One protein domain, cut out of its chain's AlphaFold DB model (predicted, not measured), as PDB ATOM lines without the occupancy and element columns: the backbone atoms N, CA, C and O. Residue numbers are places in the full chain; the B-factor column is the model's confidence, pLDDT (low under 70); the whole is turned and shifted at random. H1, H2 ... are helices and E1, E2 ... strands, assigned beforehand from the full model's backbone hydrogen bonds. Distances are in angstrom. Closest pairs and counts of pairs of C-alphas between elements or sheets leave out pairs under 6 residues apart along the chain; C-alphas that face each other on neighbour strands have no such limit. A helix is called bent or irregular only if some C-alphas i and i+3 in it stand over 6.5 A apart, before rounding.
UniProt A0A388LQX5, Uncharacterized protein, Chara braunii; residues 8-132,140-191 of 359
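AT A GLANCE: This is residues 8 to 132 and 140 to 191 of the 359 residues of an uncharacterized protein of Chara braunii (UniProt A0A388LQX5). A twisted six-stranded sheet, curled like part of a barrel, wraps round one long helix, H2; its far edge strand E8 is continued by E7, which pairs with E6 in a small two-stranded ribbon at one end of the long axis. The turn between E3 and E4 makes the other end, while the small helices H1 and H3 lie off the sheet. The printed part has 177 residues, with three named helices and eight named strands in the order E1 E2 H1 E3 E4 E5 H2 E6 E7 E8 H3; the class is mixed, helices and strands. The large sheet runs E1 E2 E3 E4 E5 E8 and is mixed; the ribbon is antiparallel. The whole is compact, with a radius of gyration of the C-alphas of 17.2 A, but elongated, spanning 62 by 38 by 31 A.

HOW THE PARTS SIT: E1, residues 18 to 20, is an edge strand and forms a hairpin with E2, residues 27 to 34; N 19 and O 29 are 3.0 A apart. E2 is antiparallel to E3, residues 53 to 65, with N 30 and O 62 2.9 A apart. E3, E4, residues 75 to 86, and E5, residues 91 to 99, form a meander, each strand the antiparallel neighbour of the one before; N 57 and O 82 are 2.8 A apart, as are N 83 and O 95. E5 is parallel to the other edge strand, E8, residues 145 to 152, at 21 degrees, with N 94 and O 147 2.8 A apart. H2, residues 104 to 124, is on one face of this sheet, making two layers, helix and sheet; its closest C-alphas to E8 are those of Ala 119 and Pro 148, 5.6 A apart. E6, residues 128 to 132, is antiparallel to E7, residues 140 to 143, with N 131 and O 140 2.8 A apart. H1, residues 41 to 45, and H3, residues 181 to 191, are not on the large sheet and are apart from each other. Every O i to N i+4 pair is within hydrogen-bond range in H1, against 13 of 17 in H2 and 4 of 7 in H3.

IN THESE COORDINATES: E1 begins at C-alpha 18 (197.945, 192.766, 109.248). E2 is 22.1 A long, E3 37.8 A, E4 34.4 A, E5 26.3 A and E8 23.3 A. H2 measures 31.0 A, has a kink of 26 degrees near residue 111 and is only just irregular, with C-alphas 105 and 108 6.9 A apart. H3 measures 16.7 A and ends at C-alpha 191 (175.123, 161.359, 117.139).

THE WHOLE: The C-alphas of Glu 70 and Gln 132, the two farthest apart, are 63.1 A apart. Residues 133 to 139 are not printed, and C-alphas 132 and 140 are 6.4 A apart across the cut. The link from E8 to H3 is long, 28 residues; in it residues 171 to 172 pair in parallel with residues 38 to 39. Mean pLDDT of the printed part is 79.5; it is under 70 at residue 47 and residues 66 to 75, 154 to 163 and 179 to 191.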
ATOM      1  N   THR A   8     175.964 191.260 117.363       88.12
ATOM      2  CA  THR A   8     177.203 191.569 116.643       88.12
ATOM      3  C   THR A   8     178.386 191.555 117.598       88.12
ATOM      4  O   THR A   8     178.278 191.976 118.751       88.12
ATOM      5  N   PHE A   9     179.532 191.071 117.120       91.06
ATOM      6  CA  PHE A   9     180.779 191.084 117.880       91.06
ATOM      7  C   PHE A   9     181.880 191.828 117.122       91.06
ATOM      8  O   PHE A   9     181.879 191.913 115.895       91.06
ATOM      9  N   ALA A  10     182.822 192.392 117.874       91.06
ATOM     10  CA  ALA A  10     184.019 193.025 117.337       91.06
ATOM     11  C   ALA A  10     185.215 192.073 117.448       91.06
ATOM     12  O   ALA A  10     185.273 191.250 118.365       91.06
ATOM     13  N   LEU A  11     186.194 192.222 116.554       90.81
ATOM     14  CA  LEU A  11     187.487 191.550 116.699       90.81
ATOM     15  C   LEU A  11     188.155 191.965 118.031       90.81
ATOM     16  O   LEU A  11     188.062 193.143 118.404       90.81
ATOM     17  N   PRO A  12     188.842 191.052 118.747       89.81
ATOM     18  CA  PRO A  12     189.568 191.381 119.972       89.81
ATOM     19  C   PRO A  12     190.558 192.536 119.764       89.81
ATOM     20  O   PRO A  12     191.221 192.627 118.735       89.81
ATOM     21  N   SER A  13     190.712 193.418 120.754       86.62
ATOM     22  CA  SER A  13     191.499 194.660 120.607       86.62
ATOM     23  C   SER A  13     193.009 194.464 120.399       86.62
ATOM     24  O   SER A  13     193.709 195.424 120.075       86.62
ATOM     25  N   LEU A  14     193.509 193.239 120.588       87.38
ATOM     26  CA  LEU A  14     194.894 192.826 120.335       87.38
ATOM     27  C   LEU A  14     195.037 191.935 119.086       87.38
ATOM     28  O   LEU A  14     196.158 191.561 118.742       87.38
ATOM     29  N   PHE A  15     193.931 191.600 118.415       88.88
ATOM     30  CA  PHE A  15     193.919 190.698 117.267       88.88
ATOM     31  C   PHE A  15     194.701 191.298 116.079       88.88
ATOM     32  O   PHE A  15     194.487 192.470 115.742       88.88
ATOM     33  N   PRO A  16     195.603 190.547 115.413       88.81
ATOM     34  CA  PRO A  16     196.427 191.109 114.348       88.81
ATOM     35  C   PRO A  16     195.604 191.547 113.125       88.81
ATOM     36  O   PRO A  16     194.988 190.736 112.435       88.81
ATOM     37  N   THR A  17     195.646 192.841 112.801       89.19
ATOM     38  CA  THR A  17     194.971 193.422 111.624       89.19
ATOM     39  C   THR A  17     195.822 193.408 110.350       89.19
ATOM     40  O   THR A  17     195.337 193.795 109.290       89.19
ATOM     41  N   PHE A  18     197.077 192.952 110.412       92.06
ATOM     42  CA  PHE A  18     197.945 192.766 109.248       92.06
ATOM     43  C   PHE A  18     198.612 191.393 109.288       92.06
ATOM     44  O   PHE A  18     199.218 191.023 110.293       92.06
ATOM     45  N   TRP A  19     198.548 190.686 108.163       91.00
ATOM     46  CA  TRP A  19     199.120 189.355 107.988       91.00
ATOM     47  C   TRP A  19     199.963 189.305 106.715       91.00
ATOM     48  O   TRP A  19     199.524 189.737 105.648       91.00
ATOM     49  N   GLN A  20     201.163 188.736 106.817       89.62
ATOM     50  CA  GLN A  20     202.016 188.390 105.681       89.62
ATOM     51  C   GLN A  20     202.165 186.870 105.633       89.62
ATOM     52  O   GLN A  20     202.446 186.248 106.657       89.62
ATOM     53  N   SER A  21     201.996 186.272 104.453       86.81
ATOM     54  CA  SER A  21     202.126 184.822 104.312       86.81
ATOM     55  C   SER A  21     203.563 184.366 104.566       86.81
ATOM     56  O   SER A  21     204.508 184.832 103.923       86.81
ATOM     57  N   GLY A  22     203.716 183.381 105.455       83.62
ATOM     58  CA  GLY A  22     204.983 182.677 105.674       83.62
ATOM     59  C   GLY A  22     205.384 181.742 104.523       83.62
ATOM     60  O   GLY A  22     206.527 181.296 104.476       83.62
ATOM     61  N   VAL A  23     204.466 181.452 103.594       83.00
ATOM     62  CA  VAL A  23     204.701 180.603 102.410       83.00
ATOM     63  C   VAL A  23     204.919 181.458 101.156       83.00
ATOM     64  O   VAL A  23     205.774 181.152 100.326       83.00
ATOM     65  N   HIS A  24     204.184 182.564 101.039       81.81
ATOM     66  CA  HIS A  24     204.141 183.443  99.878       81.81
ATOM     67  C   HIS A  24     204.530 184.867 100.284       81.81
ATOM     68  O   HIS A  24     203.677 185.727 100.461       81.81
ATOM     69  N   THR A  25     205.829 185.157 100.381       79.00
ATOM     70  CA  THR A  25     206.349 186.451 100.886       79.00
ATOM     71  C   THR A  25     205.809 187.705 100.179       79.00
ATOM     72  O   THR A  25     205.866 188.795 100.748       79.00
ATOM     73  N   ARG A  26     205.278 187.557  98.956       81.81
ATOM     74  CA  ARG A  26     204.645 188.608  98.139       81.81
ATOM     75  C   ARG A  26     203.147 188.827  98.404       81.81
ATOM     76  O   ARG A  26     202.572 189.752  97.826       81.81
ATOM     77  N   PHE A  27     202.531 187.984  99.231       84.56
ATOM     78  CA  PHE A  27     201.124 188.012  99.619       84.56
ATOM     79  C   PHE A  27     200.989 188.512 101.061       84.56
ATOM     80  O   PHE A  27     201.550 187.936 101.998       84.56
ATOM     81  N   SER A  28     200.198 189.564 101.238       89.12
ATOM     82  CA  SER A  28     199.780 190.058 102.550       89.12
ATOM     83  C   SER A  28     198.380 190.655 102.474       89.12
ATOM     84  O   SER A  28     197.903 191.010 101.394       89.12
ATOM     85  N   PHE A  29     197.710 190.769 103.614       90.00
ATOM     86  CA  PHE A  29     196.387 191.377 103.708       90.00
ATOM     87  C   PHE A  29     196.220 192.173 105.002       90.00
ATOM     88  O   PHE A  29     196.803 191.851 106.038       90.00
ATOM     89  N   CYS A  30     195.402 193.220 104.920       90.75
ATOM     90  CA  CYS A  30     194.847 193.904 106.080       90.75
ATOM     91  C   CYS A  30     193.438 193.377 106.362       90.75
ATOM     92  O   CYS A  30     192.683 193.124 105.422       90.75
ATOM     93  N   LEU A  31     193.097 193.264 107.643       92.25
ATOM     94  CA  LEU A  31     191.756 193.002 108.155       92.25
ATOM     95  C   LEU A  31     191.231 194.291 108.797       92.25
ATOM     96  O   LEU A  31     191.811 194.784 109.764       92.25
ATOM     97  N   GLU A  32     190.163 194.849 108.238       91.94
ATOM     98  CA  GLU A  32     189.582 196.132 108.648       91.94
ATOM     99  C   GLU A  32     188.108 195.919 109.033       91.94
ATOM    100  O   GLU A  32     187.334 195.499 108.175       91.94
ATOM    101  N   PRO A  33     187.692 196.137 110.297       91.94
ATOM    102  CA  PRO A  33     186.299 195.944 110.710       91.94
ATOM    103  C   PRO A  33     185.319 196.812 109.913       91.94
ATOM    104  O   PRO A  33     185.606 197.978 109.638       91.94
ATOM    105  N   LEU A  34     184.157 196.247 109.586       91.94
ATOM    106  CA  LEU A  34     183.077 196.896 108.842       91.94
ATOM    107  C   LEU A  34     181.775 196.874 109.647       91.94
ATOM    108  O   LEU A  34     181.568 196.004 110.496       91.94
ATOM    109  N   ASP A  35     180.869 197.796 109.329       90.19
ATOM    110  CA  ASP A  35     179.497 197.750 109.828       90.19
ATOM    111  C   ASP A  35     178.776 196.513 109.263       90.19
ATOM    112  O   ASP A  35     178.765 196.278 108.053       90.19
ATOM    113  N   VAL A  36     178.175 195.709 110.144       86.75
ATOM    114  CA  VAL A  36     177.386 194.535 109.745       86.75
ATOM    115  C   VAL A  36     176.033 195.013 109.185       86.75
ATOM    116  O   VAL A  36     175.349 195.776 109.872       86.75
ATOM    117  N   PRO A  37     175.621 194.581 107.977       83.06
ATOM    118  CA  PRO A  37     174.314 194.913 107.409       83.06
ATOM    119  C   PRO A  37     173.143 194.467 108.284       83.06
ATOM    120  O   PRO A  37     173.278 193.586 109.137       83.06
ATOM    121  N   LEU A  38     171.953 195.005 108.012       81.50
ATOM    122  CA  LEU A  38     170.739 194.438 108.589       81.50
ATOM    123  C   LEU A  38     170.525 193.021 108.029       81.50
ATOM    124  O   LEU A  38     170.775 192.743 106.857       81.50
ATOM    125  N   LEU A  39     170.034 192.116 108.866       75.38
ATOM    126  CA  LEU A  39     169.582 190.788 108.456       75.38
ATOM    127  C   LEU A  39     168.056 190.782 108.479       75.38
ATOM    128  O   LEU A  39     167.458 191.364 109.386       75.38
ATOM    129  N   ASP A  40     167.417 190.141 107.498       72.62
ATOM    130  CA  ASP A  40     165.966 189.931 107.545       72.62
ATOM    131  C   ASP A  40     165.634 188.992 108.723       72.62
ATOM    132  O   ASP A  40     166.018 187.816 108.680       72.62
ATOM    133  N   PRO A  41     164.902 189.451 109.762       71.38
ATOM    134  CA  PRO A  41     164.613 188.626 110.929       71.38
ATOM    135  C   PRO A  41     163.835 187.352 110.589       71.38
ATOM    136  O   PRO A  41     164.005 186.348 111.275       71.38
ATOM    137  N   ARG A  42     163.019 187.356 109.523       74.25
ATOM    138  CA  ARG A  42     162.263 186.171 109.083       74.25
ATOM    139  C   ARG A  42     163.177 185.102 108.499       74.25
ATOM    140  O   ARG A  42     162.936 183.915 108.683       74.25
ATOM    141  N   GLN A  43     164.224 185.520 107.793       70.94
ATOM    142  CA  GLN A  43     165.185 184.600 107.189       70.94
ATOM    143  C   GLN A  43     166.245 184.146 108.202       70.94
ATOM    144  O   GLN A  43     166.741 183.031 108.088       70.94
ATOM    145  N   TRP A  44     166.556 184.974 109.209       72.25
ATOM    146  CA  TRP A  44     167.437 184.605 110.325       72.25
ATOM    147  C   TRP A  44     166.778 183.634 111.314       72.25
ATOM    148  O   TRP A  44     167.453 182.777 111.877       72.25
ATOM    149  N   GLN A  45     165.454 183.717 111.498       72.50
ATOM    150  CA  GLN A  45     164.702 182.780 112.344       72.50
ATOM    151  C   GLN A  45     164.917 181.315 111.935       72.50
ATOM    152  O   GLN A  45     165.175 180.499 112.813       72.50
ATOM    153  N   LEU A  46     164.945 181.029 110.629       70.62
ATOM    154  CA  LEU A  46     165.225 179.700 110.061       70.62
ATOM    155  C   LEU A  46     166.607 179.132 110.432       70.62
ATOM    156  O   LEU A  46     166.848 177.944 110.268       70.62
ATOM    157  N   TRP A  47     167.553 179.967 110.874       68.50
ATOM    158  CA  TRP A  47     168.863 179.513 111.353       68.50
ATOM    159  C   TRP A  47     168.886 179.332 112.869       68.50
ATOM    160  O   TRP A  47     169.504 178.394 113.363       68.50
ATOM    161  N   CYS A  48     168.151 180.155 113.621       70.00
ATOM    162  CA  CYS A  48     167.934 179.942 115.058       70.00
ATOM    163  C   CYS A  48     167.101 178.683 115.384       70.00
ATOM    164  O   CYS A  48     166.883 178.394 116.556       70.00
ATOM    165  N   GLU A  49     166.649 177.928 114.379       72.25
ATOM    166  CA  GLU A  49     166.118 176.567 114.539       72.25
ATOM    167  C   GLU A  49     167.229 175.534 114.822       72.25
ATOM    168  O   GLU A  49     166.972 174.540 115.498       72.25
ATOM    169  N   HIS A  50     168.471 175.793 114.386       73.25
ATOM    170  CA  HIS A  50     169.624 174.891 114.549       73.25
ATOM    171  C   HIS A  50     170.679 175.377 115.564       73.25
ATOM    172  O   HIS A  50     171.596 174.628 115.890       73.25
ATOM    173  N   PHE A  51     170.569 176.613 116.068       77.50
ATOM    174  CA  PHE A  51     171.565 177.229 116.956       77.50
ATOM    175  C   PHE A  51     170.922 177.945 118.143       77.50
ATOM    176  O   PHE A  51     169.974 178.717 117.976       77.50
ATOM    177  N   VAL A  52     171.477 177.747 119.343       80.00
ATOM    178  CA  VAL A  52     170.981 178.367 120.585       80.00
ATOM    179  C   VAL A  52     171.333 179.854 120.700       80.00
ATOM    180  O   VAL A  52     170.657 180.585 121.427       80.00
ATOM    181  N   ASP A  53     172.385 180.290 120.004       84.12
ATOM    182  CA  ASP A  53     172.870 181.671 119.941       84.12
ATOM    183  C   ASP A  53     173.685 181.886 118.649       84.12
ATOM    184  O   ASP A  53     174.403 180.990 118.202       84.12
ATOM    185  N   LEU A  54     173.571 183.070 118.042       86.31
ATOM    186  CA  LEU A  54     174.236 183.435 116.787       86.31
ATOM    187  C   LEU A  54     174.758 184.875 116.864       86.31
ATOM    188  O   LEU A  54     173.971 185.816 117.024       86.31
ATOM    189  N   SER A  55     176.063 185.067 116.653       88.75
ATOM    190  CA  SER A  55     176.650 186.410 116.544       88.75
ATOM    191  C   SER A  55     177.531 186.592 115.310       88.75
ATOM    192  O   SER A  55     178.182 185.652 114.859       88.75
ATOM    193  N   VAL A  56     177.537 187.803 114.740       90.38
ATOM    194  CA  VAL A  56     178.216 188.104 113.465       90.38
ATOM    195  C   VAL A  56     179.196 189.273 113.585       90.38
ATOM    196  O   VAL A  56     178.926 190.280 114.240       90.38
ATOM    197  N   CYS A  57     180.325 189.155 112.893       92.38
ATOM    198  CA  CYS A  57     181.280 190.219 112.610       92.38
ATOM    199  C   CYS A  57     181.477 190.322 111.087       92.38
ATOM    200  O   CYS A  57     181.400 189.312 110.386       92.38
ATOM    201  N   LEU A  58     181.751 191.516 110.557       93.12
ATOM    202  CA  LEU A  58     182.100 191.714 109.148       93.12
ATOM    203  C   LEU A  58     183.457 192.418 109.045       93.12
ATOM    204  O   LEU A  58     183.727 193.385 109.758       93.12
ATOM    205  N   VAL A  59     184.324 191.913 108.167       94.00
ATOM    206  CA  VAL A  59     185.720 192.347 108.057       94.00
ATOM    207  C   VAL A  59     186.107 192.520 106.590       94.00
ATOM    208  O   VAL A  59     186.046 191.581 105.802       94.00
ATOM    209  N   GLY A  60     186.558 193.713 106.219       92.00
ATOM    210  CA  GLY A  60     187.156 193.997 104.922       92.00
ATOM    211  C   GLY A  60     188.560 193.406 104.849       92.00
ATOM    212  O   GLY A  60     189.420 193.713 105.676       92.00
ATOM    213  N   VAL A  61     188.804 192.566 103.849       90.25
ATOM    214  CA  VAL A  61     190.103 191.946 103.580       90.25
ATOM    215  C   VAL A  61     190.764 192.691 102.418       90.25
ATOM    216  O   VAL A  61     190.578 192.355 101.243       90.25
ATOM    217  N   ARG A  62     191.559 193.723 102.727       88.06
ATOM    218  CA  ARG A  62     192.361 194.427 101.713       88.06
ATOM    219  C   ARG A  62     193.630 193.628 101.431       88.06
ATOM    220  O   ARG A  62     194.631 193.759 102.136       88.06
ATOM    221  N   ARG A  63     193.596 192.813 100.378       84.19
ATOM    222  CA  ARG A  63     194.726 191.998  99.922       84.19
ATOM    223  C   ARG A  63     195.695 192.814  99.062       84.19
ATOM    224  O   ARG A  63     195.290 193.439  98.082       84.19
ATOM    225  N   THR A  64     196.986 192.735  99.365       77.44
ATOM    226  CA  THR A  64     198.075 193.375  98.613       77.44
ATOM    227  C   THR A  64     198.959 192.311  97.953       77.44
ATOM    228  O   THR A  64     199.405 191.383  98.629       77.44
ATOM    229  N   TRP A  65     199.263 192.460  96.660       72.75
ATOM    230  CA  TRP A  65     200.283 191.657  95.972       72.75
ATOM    231  C   TRP A  65     201.446 192.541  95.537       72.75
ATOM    232  O   TRP A  65     201.256 193.466  94.749       72.75
ATOM    233  N   THR A  66     202.662 192.200  95.955       63.44
ATOM    234  CA  THR A  66     203.877 192.807  95.391       63.44
ATOM    235  C   THR A  66     204.278 192.071  94.109       63.44
ATOM    236  O   THR A  66     205.006 191.076  94.128       63.44
ATOM    237  N   ARG A  67     203.764 192.542  92.966       56.59
ATOM    238  CA  ARG A  67     204.307 192.184  91.645       56.59
ATOM    239  C   ARG A  67     205.505 193.087  91.324       56.59
ATOM    240  O   ARG A  67     205.648 194.152  91.913       56.59
ATOM    241  N   ASP A  68     206.388 192.625  90.444       53.59
ATOM    242  CA  ASP A  68     207.675 193.271  90.164       53.59
ATOM    243  C   ASP A  68     207.548 194.703  89.597       53.59
ATOM    244  O   ASP A  68     206.529 195.074  89.010       53.59
ATOM    245  N   GLU A  69     208.625 195.475  89.778       51.16
ATOM    246  CA  GLU A  69     208.712 196.939  89.986       51.16
ATOM    247  C   GLU A  69     208.024 197.880  88.968       51.16
ATOM    248  O   GLU A  69     207.932 199.081  89.215       51.16
ATOM    249  N   GLU A  70     207.535 197.379  87.834       54.62
ATOM    250  CA  GLU A  70     206.989 198.195  86.737       54.62
ATOM    251  C   GLU A  70     205.453 198.312  86.724       54.62
ATOM    252  O   GLU A  70     204.911 199.125  85.974       54.62
ATOM    253  N   HIS A  71     204.727 197.498  87.502       50.19
ATOM    254  CA  HIS A  71     203.270 197.371  87.362       50.19
ATOM    255  C   HIS A  71     202.492 197.849  88.593       50.19
ATOM    256  O   HIS A  71     202.731 197.428  89.721       50.19
ATOM    257  N   ARG A  72     201.522 198.733  88.326       50.03
ATOM    258  CA  ARG A  72     200.644 199.408  89.294       50.03
ATOM    259  C   ARG A  72     200.004 198.417  90.271       50.03
ATOM    260  O   ARG A  72     199.419 197.428  89.835       50.03
ATOM    261  N   GLU A  73     200.070 198.731  91.564       52.47
ATOM    262  CA  GLU A  73     199.476 197.930  92.638       52.47
ATOM    263  C   GLU A  73     197.992 197.654  92.354       52.47
ATOM    264  O   GLU A  73     197.185 198.584  92.254       52.47
ATOM    265  N   TRP A  74     197.632 196.375  92.217       53.50
ATOM    266  CA  TRP A  74     196.237 195.954  92.199       53.50
ATOM    267  C   TRP A  74     195.829 195.458  93.586       53.50
ATOM    268  O   TRP A  74     196.487 194.610  94.194       53.50
ATOM    269  N   PHE A  75     194.706 195.973  94.071       61.28
ATOM    270  CA  PHE A  75     194.064 195.524  95.296       61.28
ATOM    271  C   PHE A  75     192.747 194.861  94.893       61.28
ATOM    272  O   PHE A  75     191.870 195.520  94.340       61.28
ATOM    273  N   GLU A  76     192.615 193.557  95.140       72.12
ATOM    274  CA  GLU A  76     191.290 192.931  95.179       72.12
ATOM    275  C   GLU A  76     190.830 193.052  96.629       72.12
ATOM    276  O   GLU A  76     191.498 192.569  97.547       72.12
ATOM    277  N   TYR A  77     189.730 193.771  96.817       80.19
ATOM    278  CA  TYR A  77     189.062 193.922  98.097       80.19
ATOM    279  C   TYR A  77     188.001 192.831  98.219       80.19
ATOM    280  O   TYR A  77     187.194 192.642  97.305       80.19
ATOM    281  N   LEU A  78     188.035 192.115  99.336       87.88
ATOM    282  CA  LEU A  78     187.072 191.079  99.693       87.88
ATOM    283  C   LEU A  78     186.438 191.436 101.027       87.88
ATOM    284  O   LEU A  78     186.983 192.242 101.778       87.88
ATOM    285  N   GLU A  79     185.332 190.785 101.349       91.44
ATOM    286  CA  GLU A  79     184.766 190.838 102.693       91.44
ATOM    287  C   GLU A  79     184.688 189.425 103.257       91.44
ATOM    288  O   GLU A  79     184.384 188.471 102.541       91.44
ATOM    289  N   LEU A  80     185.023 189.302 104.534       92.06
ATOM    290  CA  LEU A  80     184.939 188.095 105.332       92.06
ATOM    291  C   LEU A  80     183.870 188.344 106.396       92.06
ATOM    292  O   LEU A  80     184.078 189.139 107.314       92.06
ATOM    293  N   MET A  81     182.719 187.690 106.257       90.94
ATOM    294  CA  MET A  81     181.717 187.655 107.321       90.94
ATOM    295  C   MET A  81     182.033 186.473 108.230       90.94
ATOM    296  O   MET A  81     182.218 185.362 107.740       90.94
ATOM    297  N   ILE A  82     182.117 186.715 109.533       92.75
ATOM    298  CA  ILE A  82     182.466 185.714 110.541       92.75
ATOM    299  C   ILE A  82     181.257 185.515 111.450       92.75
ATOM    300  O   ILE A  82     180.752 186.482 112.016       92.75
ATOM    301  N   VAL A  83     180.801 184.275 111.592       90.75
ATOM    302  CA  VAL A  83     179.649 183.881 112.407       90.75
ATOM    303  C   VAL A  83     180.138 182.988 113.543       90.75
ATOM    304  O   VAL A  83     180.780 181.977 113.284       90.75
ATOM    305  N   GLN A  84     179.826 183.337 114.789       91.44
ATOM    306  CA  GLN A  84     179.842 182.375 115.892       91.44
ATOM    307  C   GLN A  84     178.478 181.691 115.917       91.44
ATOM    308  O   GLN A  84     177.461 182.377 116.076       91.44
ATOM    309  N   ALA A  85     178.459 180.374 115.745       89.25
ATOM    310  CA  ALA A  85     177.247 179.578 115.665       89.25
ATOM    311  C   ALA A  85     177.206 178.552 116.806       89.25
ATOM    312  O   ALA A  85     177.848 177.505 116.736       89.25
ATOM    313  N   TRP A  86     176.490 178.877 117.886       88.75
ATOM    314  CA  TRP A  86     176.447 178.061 119.102       88.75
ATOM    315  C   TRP A  86     175.428 176.934 118.962       88.75
ATOM    316  O   TRP A  86     174.227 177.188 118.863       88.75
ATOM    317  N   ARG A  87     175.912 175.689 118.944       84.19
ATOM    318  CA  ARG A  87     175.097 174.468 118.820       84.19
ATOM    319  C   ARG A  87     174.535 174.066 120.179       84.19
ATOM    320  O   ARG A  87     173.347 173.788 120.305       84.19
ATOM    321  N   THR A  88     175.373 174.143 121.210       85.44
ATOM    322  CA  THR A  88     175.005 173.932 122.616       85.44
ATOM    323  C   THR A  88     175.357 175.164 123.455       85.44
ATOM    324  O   THR A  88     175.756 176.210 122.937       85.44
ATOM    325  N   ASP A  89     175.187 175.090 124.775       84.75
ATOM    326  CA  ASP A  89     175.622 176.151 125.682       84.75
ATOM    327  C   ASP A  89     177.152 176.244 125.807       84.75
ATOM    328  O   ASP A  89     177.643 177.333 126.123       84.75
ATOM    329  N   VAL A  90     177.885 175.164 125.506       88.12
ATOM    330  CA  VAL A  90     179.358 175.083 125.550       88.12
ATOM    331  C   VAL A  90     180.047 174.976 124.186       88.12
ATOM    332  O   VAL A  90     181.209 175.351 124.085       88.12
ATOM    333  N   GLU A  91     179.375 174.520 123.131       91.00
ATOM    334  CA  GLU A  91     180.022 174.175 121.859       91.00
ATOM    335  C   GLU A  91     179.424 174.929 120.666       91.00
ATOM    336  O   GLU A  91     178.203 175.081 120.542       91.00
ATOM    337  N   GLY A  92     180.283 175.382 119.754       91.00
ATOM    338  CA  GLY A  92     179.876 176.022 118.514       91.00
ATOM    339  C   GLY A  92     180.954 176.026 117.436       91.00
ATOM    340  O   GLY A  92     182.077 175.558 117.626       91.00
ATOM    341  N   ASP A  93     180.603 176.622 116.302       91.38
ATOM    342  CA  ASP A  93     181.488 176.785 115.152       91.38
ATOM    343  C   ASP A  93     181.796 178.267 114.897       91.38
ATOM    344  O   ASP A  93     180.937 179.136 115.071       91.38
ATOM    345  N   LEU A  94     183.022 178.567 114.457       93.44
ATOM    346  CA  LEU A  94     183.433 179.894 113.994       93.44
ATOM    347  C   LEU A  94     183.549 179.878 112.467       93.44
ATOM    348  O   LEU A  94     184.570 179.489 111.898       93.44
ATOM    349  N   LEU A  95     182.477 180.290 111.802       91.12
ATOM    350  CA  LEU A  95     182.280 180.129 110.368       91.12
ATOM    351  C   LEU A  95     182.635 181.417 109.615       91.12
ATOM    352  O   LEU A  95     182.026 182.460 109.840       91.12
ATOM    353  N   GLY A  96     183.605 181.358 108.706       92.12
ATOM    354  CA  GLY A  96     184.031 182.477 107.869       92.12
ATOM    355  C   GLY A  96     183.579 182.335 106.413       92.12
ATOM    356  O   GLY A  96     183.926 181.359 105.750       92.12
ATOM    357  N   PHE A  97     182.884 183.341 105.883       89.19
ATOM    358  CA  PHE A  97     182.383 183.375 104.505       89.19
ATOM    359  C   PHE A  97     183.015 184.504 103.707       89.19
ATOM    360  O   PHE A  97     182.931 185.672 104.090       89.19
ATOM    361  N   LEU A  98     183.648 184.149 102.587       88.88
ATOM    362  CA  LEU A  98     184.353 185.087 101.713       88.88
ATOM    363  C   LEU A  98     183.473 185.580 100.560       88.88
ATOM    364  O   LEU A  98     182.870 184.785  99.834       88.88
ATOM    365  N   PHE A  99     183.453 186.899 100.375       85.75
ATOM    366  CA  PHE A  99     182.690 187.635  99.367       85.75
ATOM    367  C   PHE A  99     183.612 188.508  98.501       85.75
ATOM    368  O   PHE A  99     184.663 188.964  98.946       85.75
ATOM    369  N   GLY A 100     183.174 188.803  97.274       80.56
ATOM    370  CA  GLY A 100     183.934 189.561  96.274       80.56
ATOM    371  C   GLY A 100     184.552 188.672  95.188       80.56
ATOM    372  O   GLY A 100     184.605 187.453  95.307       80.56
ATOM    373  N   SER A 101     184.982 189.268  94.073       75.44
ATOM    374  CA  SER A 101     185.496 188.514  92.916       75.44
ATOM    375  C   SER A 101     187.022 188.414  92.930       75.44
ATOM    376  O   SER A 101     187.698 189.438  92.886       75.44
ATOM    377  N   VAL A 102     187.555 187.187  92.890       76.00
ATOM    378  CA  VAL A 102     188.982 186.908  92.635       76.00
ATOM    379  C   VAL A 102     189.155 185.941  91.471       76.00
ATOM    380  O   VAL A 102     188.263 185.138  91.180       76.00
ATOM    381  N   LEU A 103     190.330 185.981  90.838       75.06
ATOM    382  CA  LEU A 103     190.741 184.988  89.841       75.06
ATOM    383  C   LEU A 103     190.694 183.566  90.455       75.06
ATOM    384  O   LEU A 103     191.175 183.408  91.580       75.06
ATOM    385  N   PRO A 104     190.162 182.533  89.765       75.81
ATOM    386  CA  PRO A 104     190.009 181.185  90.329       75.81
ATOM    387  C   PRO A 104     191.290 180.625  90.958       75.81
ATOM    388  O   PRO A 104     191.254 180.146  92.091       75.81
ATOM    389  N   ASP A 105     192.427 180.804  90.282       78.19
ATOM    390  CA  ASP A 105     193.764 180.375  90.718       78.19
ATOM    391  C   ASP A 105     194.188 180.965  92.079       78.19
ATOM    392  O   ASP A 105     195.028 180.399  92.777       78.19
ATOM    393  N   HIS A 106     193.602 182.097  92.486       80.88
ATOM    394  CA  HIS A 106     193.870 182.739  93.772       80.88
ATOM    395  C   HIS A 106     192.927 182.275  94.897       80.88
ATOM    396  O   HIS A 106     193.286 182.444  96.063       80.88
ATOM    397  N   ARG A 107     191.750 181.689  94.599       83.50
ATOM    398  CA  ARG A 107     190.730 181.326  95.616       83.50
ATOM    399  C   ARG A 107     191.300 180.396  96.693       83.50
ATOM    400  O   ARG A 107     191.193 180.695  97.879       83.50
ATOM    401  N   GLN A 108     191.950 179.305  96.279       84.81
ATOM    402  CA  GLN A 108     192.509 178.297  97.195       84.81
ATOM    403  C   GLN A 108     193.615 178.866  98.094       84.81
ATOM    404  O   GLN A 108     193.683 178.532  99.277       84.81
ATOM    405  N   LEU A 109     194.463 179.744  97.547       87.62
ATOM    406  CA  LEU A 109     195.507 180.416  98.316       87.62
ATOM    407  C   LEU A 109     194.897 181.356  99.361       87.62
ATOM    408  O   LEU A 109     195.239 181.272 100.534       87.62
ATOM    409  N   ILE A 110     193.969 182.219  98.944       87.00
ATOM    410  CA  ILE A 110     193.328 183.204  99.823       87.00
ATOM    411  C   ILE A 110     192.591 182.513 100.969       87.00
ATOM    412  O   ILE A 110     192.755 182.927 102.112       87.00
ATOM    413  N   ALA A 111     191.852 181.437 100.684       88.56
ATOM    414  CA  ALA A 111     191.210 180.636 101.718       88.56
ATOM    415  C   ALA A 111     192.245 180.081 102.714       88.56
ATOM    416  O   ALA A 111     192.170 180.371 103.903       88.56
ATOM    417  N   LYS A 112     193.274 179.370 102.236       88.88
ATOM    418  CA  LYS A 112     194.291 178.756 103.106       88.88
ATOM    419  C   LYS A 112     195.021 179.763 104.007       88.88
ATOM    420  O   LYS A 112     195.309 179.454 105.160       88.88
ATOM    421  N   GLU A 113     195.342 180.946 103.491       91.75
ATOM    422  CA  GLU A 113     196.034 181.992 104.258       91.75
ATOM    423  C   GLU A 113     195.087 182.708 105.246       91.75
ATOM    424  O   GLU A 113     195.552 183.221 106.261       91.75
ATOM    425  N   LEU A 114     193.768 182.703 104.997       91.81
ATOM    426  CA  LEU A 114     192.739 183.240 105.902       91.81
ATOM    427  C   LEU A 114     192.224 182.223 106.937       91.81
ATOM    428  O   LEU A 114     191.643 182.628 107.940       91.81
ATOM    429  N   THR A 115     192.495 180.923 106.778       92.31
ATOM    430  CA  THR A 115     192.248 179.929 107.841       92.31
ATOM    431  C   THR A 115     193.077 180.233 109.096       92.31
ATOM    432  O   THR A 115     192.608 180.016 110.208       92.31
ATOM    433  N   VAL A 116     194.290 180.780 108.936       92.56
ATOM    434  CA  VAL A 116     195.199 181.101 110.051       92.56
ATOM    435  C   VAL A 116     194.650 182.204 110.977       92.56
ATOM    436  O   VAL A 116     194.526 181.931 112.170       92.56
ATOM    437  N   PRO A 117     194.268 183.411 110.499       92.69
ATOM    438  CA  PRO A 117     193.616 184.405 111.350       92.69
ATOM    439  C   PRO A 117     192.266 183.935 111.895       92.69
ATOM    440  O   PRO A 117     191.907 184.342 112.992       92.69
ATOM    441  N   LEU A 118     191.519 183.087 111.177       94.00
ATOM    442  CA  LEU A 118     190.247 182.569 111.686       94.00
ATOM    443  C   LEU A 118     190.450 181.619 112.879       94.00
ATOM    444  O   LEU A 118     189.735 181.733 113.867       94.00
ATOM    445  N   ALA A 119     191.453 180.738 112.826       93.75
ATOM    446  CA  ALA A 119     191.820 179.895 113.963       93.75
ATOM    447  C   ALA A 119     192.350 180.726 115.143       93.75
ATOM    448  O   ALA A 119     191.856 180.586 116.256       93.75
ATOM    449  N   GLN A 120     193.251 181.681 114.881       93.94
ATOM    450  CA  GLN A 120     193.733 182.629 115.894       93.94
ATOM    451  C   GLN A 120     192.580 183.420 116.543       93.94
ATOM    452  O   GLN A 120     192.625 183.712 117.731       93.94
ATOM    453  N   LEU A 121     191.526 183.750 115.786       94.00
ATOM    454  CA  LEU A 121     190.339 184.419 116.318       94.00
ATOM    455  C   LEU A 121     189.509 183.497 117.222       94.00
ATOM    456  O   LEU A 121     188.962 183.984 118.204       94.00
ATOM    457  N   ALA A 122     189.421 182.197 116.930       93.00
ATOM    458  CA  ALA A 122     188.770 181.235 117.823       93.00
ATOM    459  C   ALA A 122     189.501 181.144 119.177       93.00
ATOM    460  O   ALA A 122     188.841 181.147 120.214       93.00
ATOM    461  N   ASP A 123     190.839 181.154 119.159       91.88
ATOM    462  CA  ASP A 123     191.685 181.155 120.362       91.88
ATOM    463  C   ASP A 123     191.627 182.488 121.150       91.88
ATOM    464  O   ASP A 123     191.664 182.482 122.381       91.88
ATOM    465  N   ASP A 124     191.536 183.635 120.462       92.38
ATOM    466  CA  ASP A 124     191.544 184.983 121.070       92.38
ATOM    467  C   ASP A 124     190.154 185.483 121.537       92.38
ATOM    468  O   ASP A 124     190.046 186.571 122.120       92.38
ATOM    469  N   LEU A 125     189.068 184.747 121.266       90.69
ATOM    470  CA  LEU A 125     187.705 185.136 121.657       90.69
ATOM    471  C   LEU A 125     187.423 184.857 123.153       90.69
ATOM    472  O   LEU A 125     187.889 183.865 123.713       90.69
ATOM    473  N   PRO A 126     186.623 185.699 123.838       87.94
ATOM    474  CA  PRO A 126     186.270 185.491 125.241       87.94
ATOM    475  C   PRO A 126     185.202 184.393 125.380       87.94
ATOM    476  O   PRO A 126     184.005 184.673 125.407       87.94
ATOM    477  N   LEU A 127     185.647 183.138 125.464       88.38
ATOM    478  CA  LEU A 127     184.781 181.952 125.503       88.38
ATOM    479  C   LEU A 127     184.311 181.534 126.914       88.38
ATOM    480  O   LEU A 127     183.583 180.555 127.050       88.38
ATOM    481  N   GLU A 128     184.680 182.256 127.974       89.69
ATOM    482  CA  GLU A 128     184.152 182.016 129.326       89.69
ATOM    483  C   GLU A 128     182.735 182.600 129.492       89.69
ATOM    484  O   GLU A 128     182.543 183.815 129.421       89.69
ATOM    485  N   ILE A 129     181.748 181.746 129.787       85.75
ATOM    486  CA  ILE A 129     180.385 182.162 130.159       85.75
ATOM    487  C   ILE A 129     180.085 181.860 131.627       85.75
ATOM    488  O   ILE A 129     180.614 180.917 132.212       85.75
ATOM    489  N   VAL A 130     179.184 182.641 132.227       86.62
ATOM    490  CA  VAL A 130     178.666 182.384 133.577       86.62
ATOM    491  C   VAL A 130     177.307 181.701 133.470       86.62
ATOM    492  O   VAL A 130     176.323 182.344 133.106       86.62
ATOM    493  N   SER A 131     177.249 180.423 133.835       85.38
ATOM    494  CA  SER A 131     176.005 179.663 133.958       85.38
ATOM    495  C   SER A 131     175.512 179.632 135.410       85.38
ATOM    496  O   SER A 131     176.287 179.721 136.369       85.38
ATOM    497  N   GLN A 132     174.192 179.571 135.570       84.44
ATOM    498  CA  GLN A 132     173.458 179.514 136.835       84.44
ATOM    499  C   GLN A 132     172.216 178.648 136.608       84.44
ATOM    500  O   GLN A 132     171.468 178.895 135.662       84.44
ATOM    501  N   HIS A 140     178.580 179.191 138.101       87.06
ATOM    502  CA  HIS A 140     179.692 178.395 137.601       87.06
ATOM    503  C   HIS A 140     180.167 178.970 136.265       87.06
ATOM    504  O   HIS A 140     179.364 179.404 135.441       87.06
ATOM    505  N   VAL A 141     181.486 179.018 136.069       90.12
ATOM    506  CA  VAL A 141     182.078 179.442 134.796       90.12
ATOM    507  C   VAL A 141     182.226 178.209 133.917       90.12
ATOM    508  O   VAL A 141     182.837 177.230 134.345       90.12
ATOM    509  N   LEU A 142     181.659 178.259 132.714       87.06
ATOM    510  CA  LEU A 142     181.858 177.252 131.677       87.06
ATOM    511  C   LEU A 142     182.767 177.846 130.600       87.06
ATOM    512  O   LEU A 142     182.565 178.981 130.165       87.06
ATOM    513  N   THR A 143     183.765 177.080 130.173       90.12
ATOM    514  CA  THR A 143     184.615 177.432 129.034       90.12
ATOM    515  C   THR A 143     183.979 176.862 127.777       90.12
ATOM    516  O   THR A 143     183.818 175.647 127.675       90.12
ATOM    517  N   ARG A 144     183.603 177.731 126.840       90.31
ATOM    518  CA  ARG A 144     183.091 177.323 125.534       90.31
ATOM    519  C   ARG A 144     184.222 176.939 124.573       90.31
ATOM    520  O   ARG A 144     185.366 177.353 124.761       90.31
ATOM    521  N   THR A 145     183.889 176.213 123.512       92.06
ATOM    522  CA  THR A 145     184.788 175.856 122.403       92.06
ATOM    523  C   THR A 145     184.223 176.337 121.064       92.06
ATOM    524  O   THR A 145     183.013 176.307 120.846       92.06
ATOM    525  N   LEU A 146     185.101 176.789 120.161       93.19
ATOM    526  CA  LEU A 146     184.747 177.161 118.788       93.19
ATOM    527  C   LEU A 146     185.626 176.420 117.784       93.19
ATOM    528  O   LEU A 146     186.847 176.570 117.816       93.19
ATOM    529  N   THR A 147     185.015 175.694 116.849       93.25
ATOM    530  CA  THR A 147     185.755 175.043 115.754       93.25
ATOM    531  C   THR A 147     185.752 175.936 114.500       93.25
ATOM    532  O   THR A 147     184.676 176.295 114.018       93.25
ATOM    533  N   PRO A 148     186.916 176.363 113.965       93.56
ATOM    534  CA  PRO A 148     186.977 177.337 112.873       93.56
ATOM    535  C   PRO A 148     186.848 176.701 111.477       93.56
ATOM    536  O   PRO A 148     187.649 175.848 111.095       93.56
ATOM    537  N   TYR A 149     185.912 177.201 110.662       90.25
ATOM    538  CA  TYR A 149     185.693 176.769 109.271       90.25
ATOM    539  C   TYR A 149     185.657 177.960 108.316       90.25
ATOM    540  O   TYR A 149     185.048 178.980 108.620       90.25
ATOM    541  N   LEU A 150     186.265 177.838 107.133       90.31
ATOM    542  CA  LEU A 150     186.315 178.915 106.140       90.31
ATOM    543  C   LEU A 150     185.822 178.435 104.771       90.31
ATOM    544  O   LEU A 150     186.371 177.486 104.210       90.31
ATOM    545  N   GLN A 151     184.843 179.140 104.207       85.62
ATOM    546  CA  GLN A 151     184.193 178.812 102.941       85.62
ATOM    547  C   GLN A 151     184.115 180.035 102.009       85.62
ATOM    548  O   GLN A 151     184.133 181.195 102.428       85.62
ATOM    549  N   TRP A 152     184.028 179.776 100.704       83.44
ATOM    550  CA  TRP A 152     183.724 180.796  99.702       83.44
ATOM    551  C   TRP A 152     182.204 180.889  99.510       83.44
ATOM    552  O   TRP A 152     181.571 179.863  99.279       83.44
ATOM    553  N   SER A 153     181.617 182.085  99.619       74.56
ATOM    554  CA  SER A 153     180.153 182.257  99.550       74.56
ATOM    555  C   SER A 153     179.575 181.899  98.173       74.56
ATOM    556  O   SER A 153     180.202 182.143  97.136       74.56
ATOM    557  N   ALA A 154     178.349 181.364  98.159       59.34
ATOM    558  CA  ALA A 154     177.632 181.000  96.932       59.34
ATOM    559  C   ALA A 154     177.192 182.223  96.094       59.34
ATOM    560  O   ALA A 154     176.971 182.093  94.891       59.34
ATOM    561  N   CYS A 155     177.155 183.421  96.701       52.75
ATOM    562  CA  CYS A 155     176.798 184.740  96.142       52.75
ATOM    563  C   CYS A 155     177.448 185.167  94.803       52.75
ATOM    564  O   CYS A 155     177.229 186.293  94.354       52.75
ATOM    565  N   LEU A 156     178.332 184.361  94.211       50.78
ATOM    566  CA  LEU A 156     179.287 184.781  93.182       50.78
ATOM    567  C   LEU A 156     179.266 183.932  91.903       50.78
ATOM    568  O   LEU A 156     180.002 184.256  90.968       50.78
ATOM    569  N   GLU A 157     178.459 182.870  91.845       48.41
ATOM    570  CA  GLU A 157     178.408 181.982  90.671       48.41
ATOM    571  C   GLU A 157     177.293 182.388  89.688       48.41
ATOM    572  O   GLU A 157     177.473 182.277  88.474       48.41
ATOM    573  N   GLU A 158     176.187 182.969  90.170       43.25
ATOM    574  CA  GLU A 158     175.127 183.506  89.307       43.25
ATOM    575  C   GLU A 158     175.461 184.913  88.763       43.25
ATOM    576  O   GLU A 158     175.615 185.863  89.536       43.25
ATOM    577  N   PRO A 159     175.491 185.142  87.433       44.31
ATOM    578  CA  PRO A 159     175.922 186.432  86.882       44.31
ATOM    579  C   PRO A 159     175.001 187.638  87.143       44.31
ATOM    580  O   PRO A 159     175.392 188.749  86.769       44.31
ATOM    581  N   ARG A 160     173.787 187.424  87.682       46.12
ATOM    582  CA  ARG A 160     172.599 188.267  87.419       46.12
ATOM    583  C   ARG A 160     171.929 188.917  88.645       46.12
ATOM    584  O   ARG A 160     171.090 189.793  88.445       46.12
ATOM    585  N   ARG A 161     172.294 188.554  89.882       47.25
ATOM    586  CA  ARG A 161     171.874 189.251  91.123       47.25
ATOM    587  C   ARG A 161     173.057 189.951  91.806       47.25
ATOM    588  O   ARG A 161     174.207 189.761  91.427       47.25
ATOM    589  N   GLY A 162     172.742 190.840  92.751       54.06
ATOM    590  CA  GLY A 162     173.624 191.857  93.334       54.06
ATOM    591  C   GLY A 162     175.059 191.423  93.659       54.06
ATOM    592  O   GLY A 162     175.334 190.923  94.747       54.06
ATOM    593  N   ARG A 163     175.988 191.772  92.755       57.97
ATOM    594  CA  ARG A 163     177.454 191.663  92.923       57.97
ATOM    595  C   ARG A 163     178.029 192.563  94.030       57.97
ATOM    596  O   ARG A 163     179.240 192.551  94.250       57.97
ATOM    597  N   ASN A 164     177.187 193.359  94.684       71.12
ATOM    598  CA  ASN A 164     177.556 194.214  95.804       71.12
ATOM    599  C   ASN A 164     178.039 193.341  96.978       71.12
ATOM    600  O   ASN A 164     177.319 192.404  97.352       71.12
ATOM    601  N   PRO A 165     179.213 193.633  97.570       77.81
ATOM    602  CA  PRO A 165     179.672 192.949  98.775       77.81
ATOM    603  C   PRO A 165     178.735 193.257  99.961       77.81
ATOM    604  O   PRO A 165     177.980 194.233  99.886       77.81
ATOM    605  N   PRO A 166     178.760 192.449 101.038       82.81
ATOM    606  CA  PRO A 166     177.912 192.619 102.216       82.81
ATOM    607  C   PRO A 166     177.726 194.066 102.686       82.81
ATOM    608  O   PRO A 166     176.585 194.510 102.770       82.81
ATOM    609  N   SER A 167     178.803 194.833 102.887       85.38
ATOM    610  CA  SER A 167     178.755 196.229 103.366       85.38
ATOM    611  C   SER A 167     177.969 197.212 102.479       85.38
ATOM    612  O   SER A 167     177.655 198.320 102.907       85.38
ATOM    613  N   GLN A 168     177.647 196.830 101.239       85.12
ATOM    614  CA  GLN A 168     176.921 197.638 100.249       85.12
ATOM    615  C   GLN A 168     175.484 197.140 100.010       85.12
ATOM    616  O   GLN A 168     174.895 197.412  98.957       85.12
ATOM    617  N   ARG A 169     174.932 196.367 100.952       80.94
ATOM    618  CA  ARG A 169     173.568 195.827 100.913       80.94
ATOM    619  C   ARG A 169     172.781 196.337 102.120       80.94
ATOM    620  O   ARG A 169     173.248 196.212 103.245       80.94
ATOM    621  N   ASP A 170     171.570 196.851 101.896       78.94
ATOM    622  CA  ASP A 170     170.684 197.278 102.992       78.94
ATOM    623  C   ASP A 170     170.269 196.096 103.882       78.94
ATOM    624  O   ASP A 170     170.166 196.238 105.098       78.94
ATOM    625  N   TYR A 171     170.058 194.928 103.260       75.88
ATOM    626  CA  TYR A 171     169.745 193.664 103.921       75.88
ATOM    627  C   TYR A 171     170.566 192.507 103.340       75.88
ATOM    628  O   TYR A 171     170.737 192.396 102.124       75.88
ATOM    629  N   LEU A 172     171.023 191.606 104.210       76.31
ATOM    630  CA  LEU A 172     171.587 190.307 103.843       76.31
ATOM    631  C   LEU A 172     170.524 189.201 103.928       76.31
ATOM    632  O   LEU A 172     169.811 189.088 104.927       76.31
ATOM    633  N   SER A 173     170.470 188.351 102.898       74.75
ATOM    634  CA  SER A 173     169.769 187.065 102.953       74.75
ATOM    635  C   SER A 173     170.733 185.988 103.467       74.75
ATOM    636  O   SER A 173     171.758 185.761 102.825       74.75
ATOM    637  N   PRO A 174     170.432 185.287 104.575       72.50
ATOM    638  CA  PRO A 174     171.285 184.216 105.095       72.50
ATOM    639  C   PRO A 174     171.410 183.049 104.108       72.50
ATOM    640  O   PRO A 174     172.498 182.509 103.929       72.50
ATOM    641  N   ARG A 175     170.323 182.735 103.385       72.00
ATOM    642  CA  ARG A 175     170.267 181.677 102.358       72.00
ATOM    643  C   ARG A 175     171.204 181.912 101.164       72.00
ATOM    644  O   ARG A 175     171.485 180.968 100.439       72.00
ATOM    645  N   GLU A 176     171.691 183.136 100.944       72.19
ATOM    646  CA  GLU A 176     172.735 183.409  99.939       72.19
ATOM    647  C   GLU A 176     174.159 183.101 100.462       72.19
ATOM    648  O   GLU A 176     175.099 182.974  99.676       72.19
ATOM    649  N   ILE A 177     174.334 182.992 101.786       73.19
ATOM    650  CA  ILE A 177     175.638 182.957 102.467       73.19
ATOM    651  C   ILE A 177     176.049 181.532 102.847       73.19
ATOM    652  O   ILE A 177     177.172 181.134 102.532       73.19
ATOM    653  N   ILE A 178     175.157 180.785 103.507       70.44
ATOM    654  CA  ILE A 178     175.372 179.383 103.905       70.44
ATOM    655  C   ILE A 178     174.222 178.534 103.370       70.44
ATOM    656  O   ILE A 178     173.050 178.878 103.541       70.44
ATOM    657  N   ASP A 179     174.576 177.406 102.762       68.81
ATOM    658  CA  ASP A 179     173.642 176.334 102.440       68.81
ATOM    659  C   ASP A 179     173.271 175.573 103.724       68.81
ATOM    660  O   ASP A 179     174.150 175.089 104.438       68.81
ATOM    661  N   LEU A 180     171.975 175.441 104.019       64.06
ATOM    662  CA  LEU A 180     171.493 174.724 105.205       64.06
ATOM    663  C   LEU A 180     171.890 173.234 105.192       64.06
ATOM    664  O   LEU A 180     171.870 172.599 106.248       64.06
ATOM    665  N   ALA A 181     172.273 172.663 104.043       66.75
ATOM    666  CA  ALA A 181     172.832 171.312 103.966       66.75
ATOM    667  C   ALA A 181     174.134 171.154 104.781       66.75
ATOM    668  O   ALA A 181     174.345 170.107 105.389       66.75
ATOM    669  N   PHE A 182     174.957 172.209 104.885       66.31
ATOM    670  CA  PHE A 182     176.246 172.190 105.600       66.31
ATOM    671  C   PHE A 182     176.123 171.776 107.078       66.31
ATOM    672  O   PHE A 182     177.050 171.193 107.635       66.31
ATOM    673  N   PHE A 183     174.977 172.046 107.713       61.50
ATOM    674  CA  PHE A 183     174.721 171.667 109.105       61.50
ATOM    675  C   PHE A 183     173.998 170.322 109.250       61.50
ATOM    676  O   PHE A 183     174.198 169.635 110.250       61.50
ATOM    677  N   GLN A 184     173.187 169.930 108.261       60.44
ATOM    678  CA  GLN A 184     172.421 168.677 108.284       60.44
ATOM    679  C   GLN A 184     173.335 167.449 108.207       60.44
ATOM    680  O   GLN A 184     173.218 166.560 109.048       60.44
ATOM    681  N   ASP A 185     174.294 167.446 107.273       58.34
ATOM    682  CA  ASP A 185     175.263 166.348 107.121       58.34
ATOM    683  C   ASP A 185     176.102 166.133 108.394       58.34
ATOM    684  O   ASP A 185     176.492 165.008 108.703       58.34
ATOM    685  N   ARG A 186     176.375 167.206 109.153       58.62
ATOM    686  CA  ARG A 186     177.212 167.145 110.357       58.62
ATOM    687  C   ARG A 186     176.444 166.717 111.606       58.62
ATOM    688  O   ARG A 186     176.969 165.906 112.363       58.62
ATOM    689  N   ALA A 187     175.218 167.205 111.805       52.69
ATOM    690  CA  ALA A 187     174.395 166.815 112.953       52.69
ATOM    691  C   ALA A 187     174.166 165.292 113.007       52.69
ATOM    692  O   ALA A 187     174.265 164.695 114.072       52.69
ATOM    693  N   ALA A 188     173.962 164.654 111.849       50.50
ATOM    694  CA  ALA A 188     173.842 163.199 111.756       50.50
ATOM    695  C   ALA A 188     175.146 162.444 112.090       50.50
ATOM    696  O   ALA A 188     175.087 161.314 112.559       50.50
ATOM    697  N   SER A 189     176.315 163.049 111.848       51.03
ATOM    698  CA  SER A 189     177.616 162.383 112.028       51.03
ATOM    699  C   SER A 189     178.121 162.341 113.472       51.03
ATOM    700  O   SER A 189     178.930 161.482 113.800       51.03
ATOM    701  N   GLU A 190     177.660 163.250 114.335       50.25
ATOM    702  CA  GLU A 190     178.143 163.348 115.722       50.25
ATOM    703  C   GLU A 190     177.279 162.515 116.697       50.25
ATOM    704  O   GLU A 190     177.822 161.934 117.635       50.25
ATOM    705  N   ASP A 191     175.979 162.329 116.420       46.59
ATOM    706  CA  ASP A 191     175.123 161.359 117.139       46.59
ATOM    707  C   ASP A 191     175.557 159.889 116.897       46.59
ATOM    708  O   ASP A 191     175.367 159.022 117.756       46.59
TER     709      ASP A 191